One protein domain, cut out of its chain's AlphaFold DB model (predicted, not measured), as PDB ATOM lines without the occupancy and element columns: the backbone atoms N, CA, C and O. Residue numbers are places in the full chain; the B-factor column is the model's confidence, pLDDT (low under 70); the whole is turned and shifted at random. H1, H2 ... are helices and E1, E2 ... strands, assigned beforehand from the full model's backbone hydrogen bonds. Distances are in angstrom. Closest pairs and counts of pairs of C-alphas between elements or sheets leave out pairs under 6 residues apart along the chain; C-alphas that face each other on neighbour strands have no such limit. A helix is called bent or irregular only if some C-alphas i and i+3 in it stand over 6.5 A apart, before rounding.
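Overview. This is residues 11 to 80 of the 81 residues of an uncharacterized protein of Solemya pervernicosa gill symbiont (UniProt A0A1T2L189). A small two-stranded hairpin, E1 and E2, is covered over one face by the helix H1, and a second helix, H2, stands off from both at the other end of the longest axis. The long link of residues 48 to 63 first folds back beside E2, where residues 52 to 53 add a short pairing, and then crosses over to H2; residues 60 to 66 stick out free. The printed part has 70 residues with two named helices and two named strands, in the order H1, E1, E2, H2; the sheet order is E1 - E2, antiparallel, and the class is mostly helix. The whole is only just loose, close to compact, with a radius of gyration of the C-alphas of 13.4 A and spans of 37 by 26 by 24 A.

Along the chain. H1 takes residues 11 to 25 and is 20.8 A long; C-alpha 11 is at (136.787, 139.057, 125.551). After a tight link of 4 residues comes E1, residues 30 to 32, with its C-alpha 30 at (118.196, 140.297, 126.474). E2 follows at residues 45 to 47. H2 takes residues 64 to 79, is 22.4 A long and is the longest helix by residues; C-alpha 79 is at (127.653, 157.986, 135.495). Neither helix is bent.

Arrangement. E1 and E2 form a hairpin of antiparallel neighbours, with 157 degrees between their directions. C-alphas 32 and 45 face each other at 4.4 A. N 31 and O 46 are within hydrogen-bond range at 3.0 A, and so are N 46 and O 31 at 3.0 A. Residues 45 to 46 of E2 also pair, antiparallel, with residues 52 to 53. The closest C-alphas of H1 and E1 are those of Arg 22 and Phe 30, 6.4 A apart. Those of H1 and E2 are Tyr 25 and Thr 47, 7.9 A apart. H1 and H2 are apart, and E1 and H2 are apart. In H1 and H2 every O i to N i+4 pair is within hydrogen-bond range.

Size, cuts and confidence. The two C-alphas farthest apart are those of Pro 28 and Ser 61, 37.4 A. The first and last printed C-alphas, of Lys 11 and Lys 80, are 26.2 A apart. The printed part has no cut. The links from E1 to E2, 12 residues, and from E2 to H2, 16 residues, are long. Residues 60 to 66, of which 64 to 66 belong to H2, stand free. The mean pLDDT of the printed part is 88.0, and one residue, Asp 37, is under 70.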
ATOM      1  N   LYS A  11     137.798 139.481 126.522       88.81
ATOM      2  CA  LYS A  11     136.787 139.057 125.551       88.81
ATOM      3  C   LYS A  11     136.191 137.687 125.867       88.81
ATOM      4  O   LYS A  11     134.990 137.500 125.728       88.81
ATOM      5  N   GLU A  12     137.001 136.735 126.329       92.44
ATOM      6  CA  GLU A  12     136.488 135.430 126.776       92.44
ATOM      7  C   GLU A  12     135.565 135.570 127.989       92.44
ATOM      8  O   GLU A  12     134.562 134.864 128.082       92.44
ATOM      9  N   TRP A  13     135.867 136.510 128.885       92.19
ATOM     10  CA  TRP A  13     134.998 136.839 130.008       92.19
ATOM     11  C   TRP A  13     133.666 137.452 129.561       92.19
ATOM     12  O   TRP A  13     132.618 137.001 130.016       92.19
ATOM     13  N   GLU A  14     133.684 138.419 128.640       92.00
ATOM     14  CA  GLU A  14     132.461 138.995 128.057       92.00
ATOM     15  C   GLU A  14     131.577 137.918 127.415       92.00
ATOM     16  O   GLU A  14     130.384 137.847 127.703       92.00
ATOM     17  N   VAL A  15     132.168 137.031 126.607       92.81
ATOM     18  CA  VAL A  15     131.453 135.914 125.965       92.81
ATOM     19  C   VAL A  15     130.883 134.952 127.008       92.81
ATOM     20  O   VAL A  15     129.747 134.491 126.885       92.81
ATOM     21  N   PHE A  16     131.642 134.651 128.062       93.75
ATOM     22  CA  PHE A  16     131.156 133.833 129.167       93.75
ATOM     23  C   PHE A  16     129.943 134.478 129.859       93.75
ATOM     24  O   PHE A  16     128.924 133.812 130.060       93.75
ATOM     25  N   CYS A  17     130.016 135.774 130.178       93.38
ATOM     26  CA  CYS A  17     128.899 136.527 130.744       93.38
ATOM     27  C   CYS A  17     127.681 136.512 129.813       93.38
ATOM     28  O   CYS A  17     126.571 136.247 130.275       93.38
ATOM     29  N   GLU A  18     127.879 136.716 128.511       93.75
ATOM     30  CA  GLU A  18     126.812 136.693 127.512       93.75
ATOM     31  C   GLU A  18     126.060 135.358 127.503       93.75
ATOM     32  O   GLU A  18     124.831 135.343 127.549       93.75
ATOM     33  N   ILE A  19     126.779 134.230 127.494       93.81
ATOM     34  CA  ILE A  19     126.174 132.889 127.512       93.81
ATOM     35  C   ILE A  19     125.299 132.715 128.759       93.81
ATOM     36  O   ILE A  19     124.155 132.262 128.662       93.81
ATOM     37  N   MET A  20     125.820 133.100 129.925       93.69
ATOM     38  CA  MET A  20     125.114 132.967 131.199       93.69
ATOM     39  C   MET A  20     123.865 133.853 131.259       93.69
ATOM     40  O   MET A  20     122.797 133.391 131.665       93.69
ATOM     41  N   LEU A  21     123.976 135.109 130.825       93.88
ATOM     42  CA  LEU A  21     122.871 136.066 130.841       93.88
ATOM     43  C   LEU A  21     121.797 135.704 129.808       93.88
ATOM     44  O   LEU A  21     120.610 135.714 130.136       93.88
ATOM     45  N   ARG A  22     122.186 135.282 128.597       93.00
ATOM     46  CA  ARG A  22     121.244 134.775 127.583       93.00
ATOM     47  C   ARG A  22     120.485 133.549 128.071       93.00
ATOM     48  O   ARG A  22     119.297 133.433 127.785       93.00
ATOM     49  N   TYR A  23     121.144 132.649 128.801       92.88
ATOM     50  CA  TYR A  23     120.481 131.491 129.398       92.88
ATOM     51  C   TYR A  23     119.491 131.897 130.500       92.88
ATOM     52  O   TYR A  23     118.404 131.331 130.580       92.88
ATOM     53  N   HIS A  24     119.840 132.890 131.323       93.00
ATOM     54  CA  HIS A  24     118.994 133.350 132.424       93.00
ATOM     55  C   HIS A  24     117.752 134.128 131.956       93.00
ATOM     56  O   HIS A  24     116.649 133.847 132.419       93.00
ATOM     57  N   TYR A  25     117.923 135.089 131.043       90.75
ATOM     58  CA  TYR A  25     116.851 135.991 130.599       90.75
ATOM     59  C   TYR A  25     116.098 135.488 129.359       90.75
ATOM     60  O   TYR A  25     114.929 135.819 129.162       90.75
ATOM     61  N   GLY A  26     116.744 134.672 128.524       88.31
ATOM     62  CA  GLY A  26     116.203 134.237 127.240       88.31
ATOM     63  C   GLY A  26     116.275 135.311 126.147       88.31
ATOM     64  O   GLY A  26     116.334 136.512 126.401       88.31
ATOM     65  N   GLN A  27     116.229 134.859 124.890       75.06
ATOM     66  CA  GLN A  27     116.321 135.715 123.697       75.06
ATOM     67  C   GLN A  27     115.324 136.894 123.636       75.06
ATOM     68  O   GLN A  27     115.740 137.957 123.185       75.06
ATOM     69  N   PRO A  28     114.046 136.784 124.066       83.88
ATOM     70  CA  PRO A  28     113.112 137.905 123.930       83.88
ATOM     71  C   PRO A  28     113.328 139.042 124.939       83.88
ATOM     72  O   PRO A  28     112.635 140.051 124.841       83.88
ATOM     73  N   TYR A  29     114.243 138.894 125.904       90.31
ATOM     74  CA  TYR A  29     114.407 139.850 127.004       90.31
ATOM     75  C   TYR A  29     115.841 140.344 127.202       90.31
ATOM     76  O   TYR A  29     116.086 141.042 128.183       90.31
ATOM     77  N   PHE A  30     116.774 140.004 126.308       94.38
ATOM     78  CA  PHE A  30     118.196 140.297 126.474       94.38
ATOM     79  C   PHE A  30     118.880 140.631 125.145       94.38
ATOM     80  O   PHE A  30     118.793 139.865 124.180       94.38
ATOM     81  N   TRP A  31     119.640 141.726 125.127       93.69
ATOM     82  CA  TRP A  31     120.368 142.204 123.954       93.69
ATOM     83  C   TRP A  31     121.798 142.616 124.298       93.69
ATOM     84  O   TRP A  31     122.070 143.112 125.390       93.69
ATOM     85  N   SER A  32     122.694 142.427 123.331       92.31
ATOM     86  CA  SER A  32     124.059 142.954 123.347       92.31
ATOM     87  C   SER A  32     124.108 144.353 122.748       92.31
ATOM     88  O   SER A  32     123.373 144.655 121.804       92.31
ATOM     89  N   VAL A  33     124.994 145.188 123.279       90.56
ATOM     90  CA  VAL A  33     125.315 146.508 122.737       90.56
ATOM     91  C   VAL A  33     126.510 146.359 121.789       90.56
ATOM     92  O   VAL A  33     127.534 145.816 122.198       90.56
ATOM     93  N   PRO A  34     126.400 146.775 120.516       85.12
ATOM     94  CA  PRO A  34     127.539 146.791 119.602       85.12
ATOM     95  C   PRO A  34     128.585 147.829 120.031       85.12
ATOM     96  O   PRO A  34     128.229 148.960 120.351       85.12
ATOM     97  N   ASP A  35     129.866 147.471 119.973       80.56
ATOM     98  CA  ASP A  35     131.005 148.363 120.244       80.56
ATOM     99  C   ASP A  35     131.546 149.056 118.974       80.56
ATOM    100  O   ASP A  35     132.383 149.956 119.057       80.56
ATOM    101  N   GLU A  36     131.048 148.668 117.795       76.12
ATOM    102  CA  GLU A  36     131.566 149.084 116.484       76.12
ATOM    103  C   GLU A  36     131.195 150.526 116.082       76.12
ATOM    104  O   GLU A  36     131.924 151.147 115.308       76.12
ATOM    105  N   ASP A  37     130.100 151.080 116.616       63.91
ATOM    106  CA  ASP A  37     129.585 152.405 116.245       63.91
ATOM    107  C   ASP A  37     129.601 153.351 117.456       63.91
ATOM    108  O   ASP A  37     128.760 153.273 118.345       63.91
ATOM    109  N   SER A  38     130.585 154.257 117.503       72.38
ATOM    110  CA  SER A  38     130.828 155.205 118.616       72.38
ATOM    111  C   SER A  38     131.148 154.581 119.992       72.38
ATOM    112  O   SER A  38     131.367 155.325 120.950       72.38
ATOM    113  N   GLY A  39     131.278 153.253 120.070       77.50
ATOM    114  CA  GLY A  39     131.558 152.501 121.294       77.50
ATOM    115  C   GLY A  39     130.306 152.184 122.118       77.50
ATOM    116  O   GLY A  39     129.223 152.712 121.886       77.50
ATOM    117  N   ASP A  40     130.474 151.327 123.120       79.81
ATOM    118  CA  ASP A  40     129.399 150.813 123.979       79.81
ATOM    119  C   ASP A  40     129.263 151.572 125.317       79.81
ATOM    120  O   ASP A  40     128.416 151.252 126.152       79.81
ATOM    121  N   TYR A  41     130.119 152.578 125.544       82.19
ATOM    122  CA  TYR A  41     130.253 153.320 126.806       82.19
ATOM    123  C   TYR A  41     130.448 152.412 128.038       82.19
ATOM    124  O   TYR A  41     130.115 152.786 129.166       82.19
ATOM    125  N   GLY A  42     131.024 151.224 127.832       84.56
ATOM    126  CA  GLY A  42     131.227 150.201 128.851       84.56
ATOM    127  C   GLY A  42     129.947 149.484 129.274       84.56
ATOM    128  O   GLY A  42     129.896 149.017 130.408       84.56
ATOM    129  N   ILE A  43     128.905 149.472 128.440       89.94
ATOM    130  CA  ILE A  43     127.687 148.676 128.628       89.94
ATOM    131  C   ILE A  43     127.692 147.571 127.584       89.94
ATOM    132  O   ILE A  43     127.479 147.845 126.415       89.94
ATOM    133  N   GLU A  44     127.845 146.319 127.990       92.94
ATOM    134  CA  GLU A  44     127.893 145.204 127.044       92.94
ATOM    135  C   GLU A  44     126.491 144.645 126.765       92.94
ATOM    136  O   GLU A  44     126.220 144.177 125.657       92.94
ATOM    137  N   PHE A  45     125.571 144.710 127.743       94.12
ATOM    138  CA  PHE A  45     124.226 144.136 127.611       94.12
ATOM    139  C   PHE A  45     123.130 144.929 128.328       94.12
ATOM    140  O   PHE A  45     123.377 145.611 129.325       94.12
ATOM    141  N   TYR A  46     121.887 144.755 127.870       93.81
ATOM    142  CA  TYR A  46     120.691 145.268 128.537       93.81
ATOM    143  C   TYR A  46     119.488 144.324 128.407       93.81
ATOM    144  O   TYR A  46     119.416 143.486 127.503       93.81
ATOM    145  N   THR A  47     118.523 144.477 129.312       94.81
ATOM    146  CA  THR A  47     117.253 143.736 129.319       94.81
ATOM    147  C   THR A  47     116.051 144.641 129.067       94.81
ATOM    148  O   THR A  47     116.122 145.865 129.187       94.81
ATOM    149  N   ALA A  48     114.909 144.031 128.737       90.75
ATOM    150  CA  ALA A  48     113.667 144.754 128.434       90.75
ATOM    151  C   ALA A  48     113.132 145.586 129.615       90.75
ATOM    152  O   ALA A  48     112.431 146.574 129.404       90.75
ATOM    153  N   ASP A  49     113.443 145.184 130.849       90.94
ATOM    154  CA  ASP A  49     113.051 145.884 132.076       90.94
ATOM    155  C   ASP A  49     114.031 146.995 132.492       90.94
ATOM    156  O   ASP A  49     113.825 147.644 133.517       90.94
ATOM    157  N   GLY A  50     115.069 147.250 131.688       90.75
ATOM    158  CA  GLY A  50     116.026 148.331 131.911       90.75
ATOM    159  C   GLY A  50     117.210 147.965 132.805       90.75
ATOM    160  O   GLY A  50     117.915 148.865 133.262       90.75
ATOM    161  N   THR A  51     117.466 146.677 133.052       92.38
ATOM    162  CA  THR A  51     118.722 146.256 133.692       92.38
ATOM    163  C   THR A  51     119.869 146.368 132.689       92.38
ATOM    164  O   THR A  51     119.763 145.880 131.565       92.38
ATOM    165  N   ILE A  52     120.973 146.994 133.099       91.56
ATOM    166  CA  ILE A  52     122.199 147.134 132.304       91.56
ATOM    167  C   ILE A  52     123.332 146.322 132.931       91.56
ATOM    168  O   ILE A  52     123.431 146.223 134.158       91.56
ATOM    169  N   PHE A  53     124.196 145.759 132.093       91.94
ATOM    170  CA  PHE A  53     125.312 144.924 132.523       91.94
ATOM    171  C   PHE A  53     126.629 145.523 132.064       91.94
ATOM    172  O   PHE A  53     126.770 145.875 130.896       91.94
ATOM    173  N   GLN A  54     127.572 145.585 133.008       89.44
ATOM    174  CA  GLN A  54     128.977 145.867 132.745       89.44
ATOM    175  C   GLN A  54     129.816 144.612 133.028       89.44
ATOM    176  O   GLN A  54     129.739 144.071 134.137       89.44
ATOM    177  N   CYS A  55     130.626 144.145 132.078       90.00
ATOM    178  CA  CYS A  55     131.324 142.854 132.158       90.00
ATOM    179  C   CYS A  55     132.844 142.991 132.327       90.00
ATOM    180  O   CYS A  55     133.635 142.419 131.583       90.00
ATOM    181  N   TYR A  56     133.282 143.693 133.374       86.06
ATOM    182  CA  TYR A  56     134.710 143.840 133.664       86.06
ATOM    183  C   TYR A  56     135.338 142.553 134.206       86.06
ATOM    184  O   TYR A  56     135.021 142.128 135.321       86.06
ATOM    185  N   TYR A  57     136.301 141.988 133.467       87.69
ATOM    186  CA  TYR A  57     137.113 140.882 133.979       87.69
ATOM    187  C   TYR A  57     137.804 141.293 135.293       87.69
ATOM    188  O   TYR A  57     138.449 142.353 135.337       87.69
ATOM    189  N   PRO A  58     137.660 140.512 136.378       83.06
ATOM    190  CA  PRO A  58     138.200 140.885 137.675       83.06
ATOM    191  C   PRO A  58     139.732 140.937 137.681       83.06
ATOM    192  O   PRO A  58     140.414 140.067 137.147       83.06
ATOM    193  N   ASP A  59     140.281 141.955 138.347       83.44
ATOM    194  CA  ASP A  59     141.712 142.046 138.637       83.44
ATOM    195  C   ASP A  59     142.036 141.102 139.801       83.44
ATOM    196  O   ASP A  59     141.894 141.457 140.971       83.44
ATOM    197  N   LEU A  60     142.443 139.879 139.464       82.75
ATOM    198  CA  LEU A  60     142.734 138.814 140.429       82.75
ATOM    199  C   LEU A  60     143.994 139.083 141.274       82.75
ATOM    200  O   LEU A  60     144.283 138.320 142.194       82.75
ATOM    201  N   SER A  61     144.749 140.148 140.980       85.88
ATOM    202  CA  SER A  61     145.952 140.520 141.736       85.88
ATOM    203  C   SER A  61     145.658 141.323 143.007       85.88
ATOM    204  O   SER A  61     146.556 141.516 143.832       85.88
ATOM    205  N   VAL A  62     144.419 141.793 143.184       87.69
ATOM    206  CA  VAL A  62     144.005 142.599 144.339       87.69
ATOM    207  C   VAL A  62     142.960 141.888 145.189       87.69
ATOM    208  O   VAL A  62     142.197 141.050 144.718       87.69
ATOM    209  N   ASP A  63     142.894 142.256 146.468       91.56
ATOM    210  CA  ASP A  63     141.857 141.750 147.359       91.56
ATOM    211  C   ASP A  63     140.460 142.261 146.955       91.56
ATOM    212  O   ASP A  63     140.298 143.337 146.365       91.56
ATOM    213  N   MET A  64     139.424 141.509 147.335       86.25
ATOM    214  CA  MET A  64     138.038 141.815 146.969       86.25
ATOM    215  C   MET A  64     137.538 143.170 147.486       86.25
ATOM    216  O   MET A  64     136.680 143.783 146.844       86.25
ATOM    217  N   ALA A  65     138.044 143.667 148.620       91.06
ATOM    218  CA  ALA A  65     137.623 144.964 149.143       91.06
ATOM    219  C   ALA A  65     138.205 146.107 148.300       91.06
ATOM    220  O   ALA A  65     137.495 147.068 147.985       91.06
ATOM    221  N   THR A  66     139.464 145.986 147.884       91.44
ATOM    222  CA  THR A  66     140.104 146.913 146.944       91.44
ATOM    223  C   THR A  66     139.451 146.848 145.567       91.44
ATOM    224  O   THR A  66     139.109 147.894 145.010       91.44
ATOM    225  N   TYR A  67     139.205 145.646 145.037       88.50
ATOM    226  CA  TYR A  67     138.508 145.453 143.764       88.50
ATOM    227  C   TYR A  67     137.133 146.133 143.766       88.50
ATOM    228  O   TYR A  67     136.841 146.952 142.895       88.50
ATOM    229  N   LYS A  68     136.324 145.891 144.807       88.50
ATOM    230  CA  LYS A  68     135.004 146.516 144.967       88.50
ATOM    231  C   LYS A  68     135.081 148.042 144.917       88.50
ATOM    232  O   LYS A  68     134.298 148.664 144.204       88.50
ATOM    233  N   LYS A  69     136.033 148.652 145.632       92.44
ATOM    234  CA  LYS A  69     136.224 150.112 145.621       92.44
ATOM    235  C   LYS A  69     136.584 150.635 144.229       92.44
ATOM    236  O   LYS A  69     136.045 151.661 143.821       92.44
ATOM    237  N   LYS A  70     137.468 149.939 143.500       89.94
ATOM    238  CA  LYS A  70     137.860 150.312 142.129       89.94
ATOM    239  C   LYS A  70     136.657 150.292 141.180       89.94
ATOM    240  O   LYS A  70     136.432 151.277 140.483       89.94
ATOM    241  N   ILE A  71     135.861 149.221 141.200       88.06
ATOM    242  CA  ILE A  71     134.670 149.088 140.345       88.06
ATOM    243  C   ILE A  71     133.612 150.137 140.695       88.06
ATOM    244  O   ILE A  71     133.108 150.815 139.806       88.06
ATOM    245  N   GLN A  72     133.329 150.355 141.983       89.38
ATOM    246  CA  GLN A  72     132.394 151.403 142.408       89.38
ATOM    247  C   GLN A  72     132.845 152.794 141.965       89.38
ATOM    248  O   GLN A  72     132.021 153.598 141.536       89.38
ATOM    249  N   LYS A  73     134.143 153.100 142.074       90.75
ATOM    250  CA  LYS A  73     134.683 154.365 141.578       90.75
ATOM    251  C   LYS A  73     134.454 154.498 140.073       90.75
ATOM    252  O   LYS A  73     133.934 155.525 139.662       90.75
ATOM    253  N   LYS A  74     134.779 153.464 139.294       85.50
ATOM    254  CA  LYS A  74     134.584 153.468 137.843       85.50
ATOM    255  C   LYS A  74     133.127 153.719 137.456       85.50
ATOM    256  O   LYS A  74     132.872 154.662 136.725       85.50
ATOM    257  N   ILE A  75     132.187 152.960 138.023       83.62
ATOM    258  CA  ILE A  75     130.749 153.144 137.772       83.62
ATOM    259  C   ILE A  75     130.323 154.588 138.069       83.62
ATOM    260  O   ILE A  75     129.638 155.219 137.274       83.62
ATOM    261  N   ASN A  76     130.743 155.139 139.212       87.88
ATOM    262  CA  ASN A  76     130.393 156.511 139.582       87.88
ATOM    263  C   ASN A  76     131.020 157.562 138.661       87.88
ATOM    264  O   ASN A  76     130.416 158.611 138.462       87.88
ATOM    265  N   ASP A  77     132.236 157.326 138.175       86.81
ATOM    266  CA  ASP A  77     132.899 158.226 137.235       86.81
ATOM    267  C   ASP A  77     132.196 158.168 135.865       86.81
ATOM    268  O   ASP A  77     131.924 159.217 135.290       86.81
ATOM    269  N   ASP A  78     131.810 156.972 135.400       79.62
ATOM    270  CA  ASP A  78     131.086 156.764 134.137       79.62
ATOM    271  C   ASP A  78     129.682 157.422 134.160       79.62
ATOM    272  O   ASP A  78     129.239 157.984 133.158       79.62
ATOM    273  N   LEU A  79     128.995 157.405 135.311       79.88
ATOM    274  CA  LEU A  79     127.653 157.986 135.495       79.88
ATOM    275  C   LEU A  79     127.625 159.511 135.687       79.88
ATOM    276  O   LEU A  79     126.551 160.103 135.637       79.88
ATOM    277  N   LYS A  80     128.761 160.153 135.981       79.56
ATOM    278  CA  LYS A  80     128.838 161.600 136.271       79.56
ATOM    279  C   LYS A  80     129.015 162.482 135.030       79.56
ATOM    280  O   LYS A  80     129.244 163.681 135.197       79.56
TER     281      LYS A  80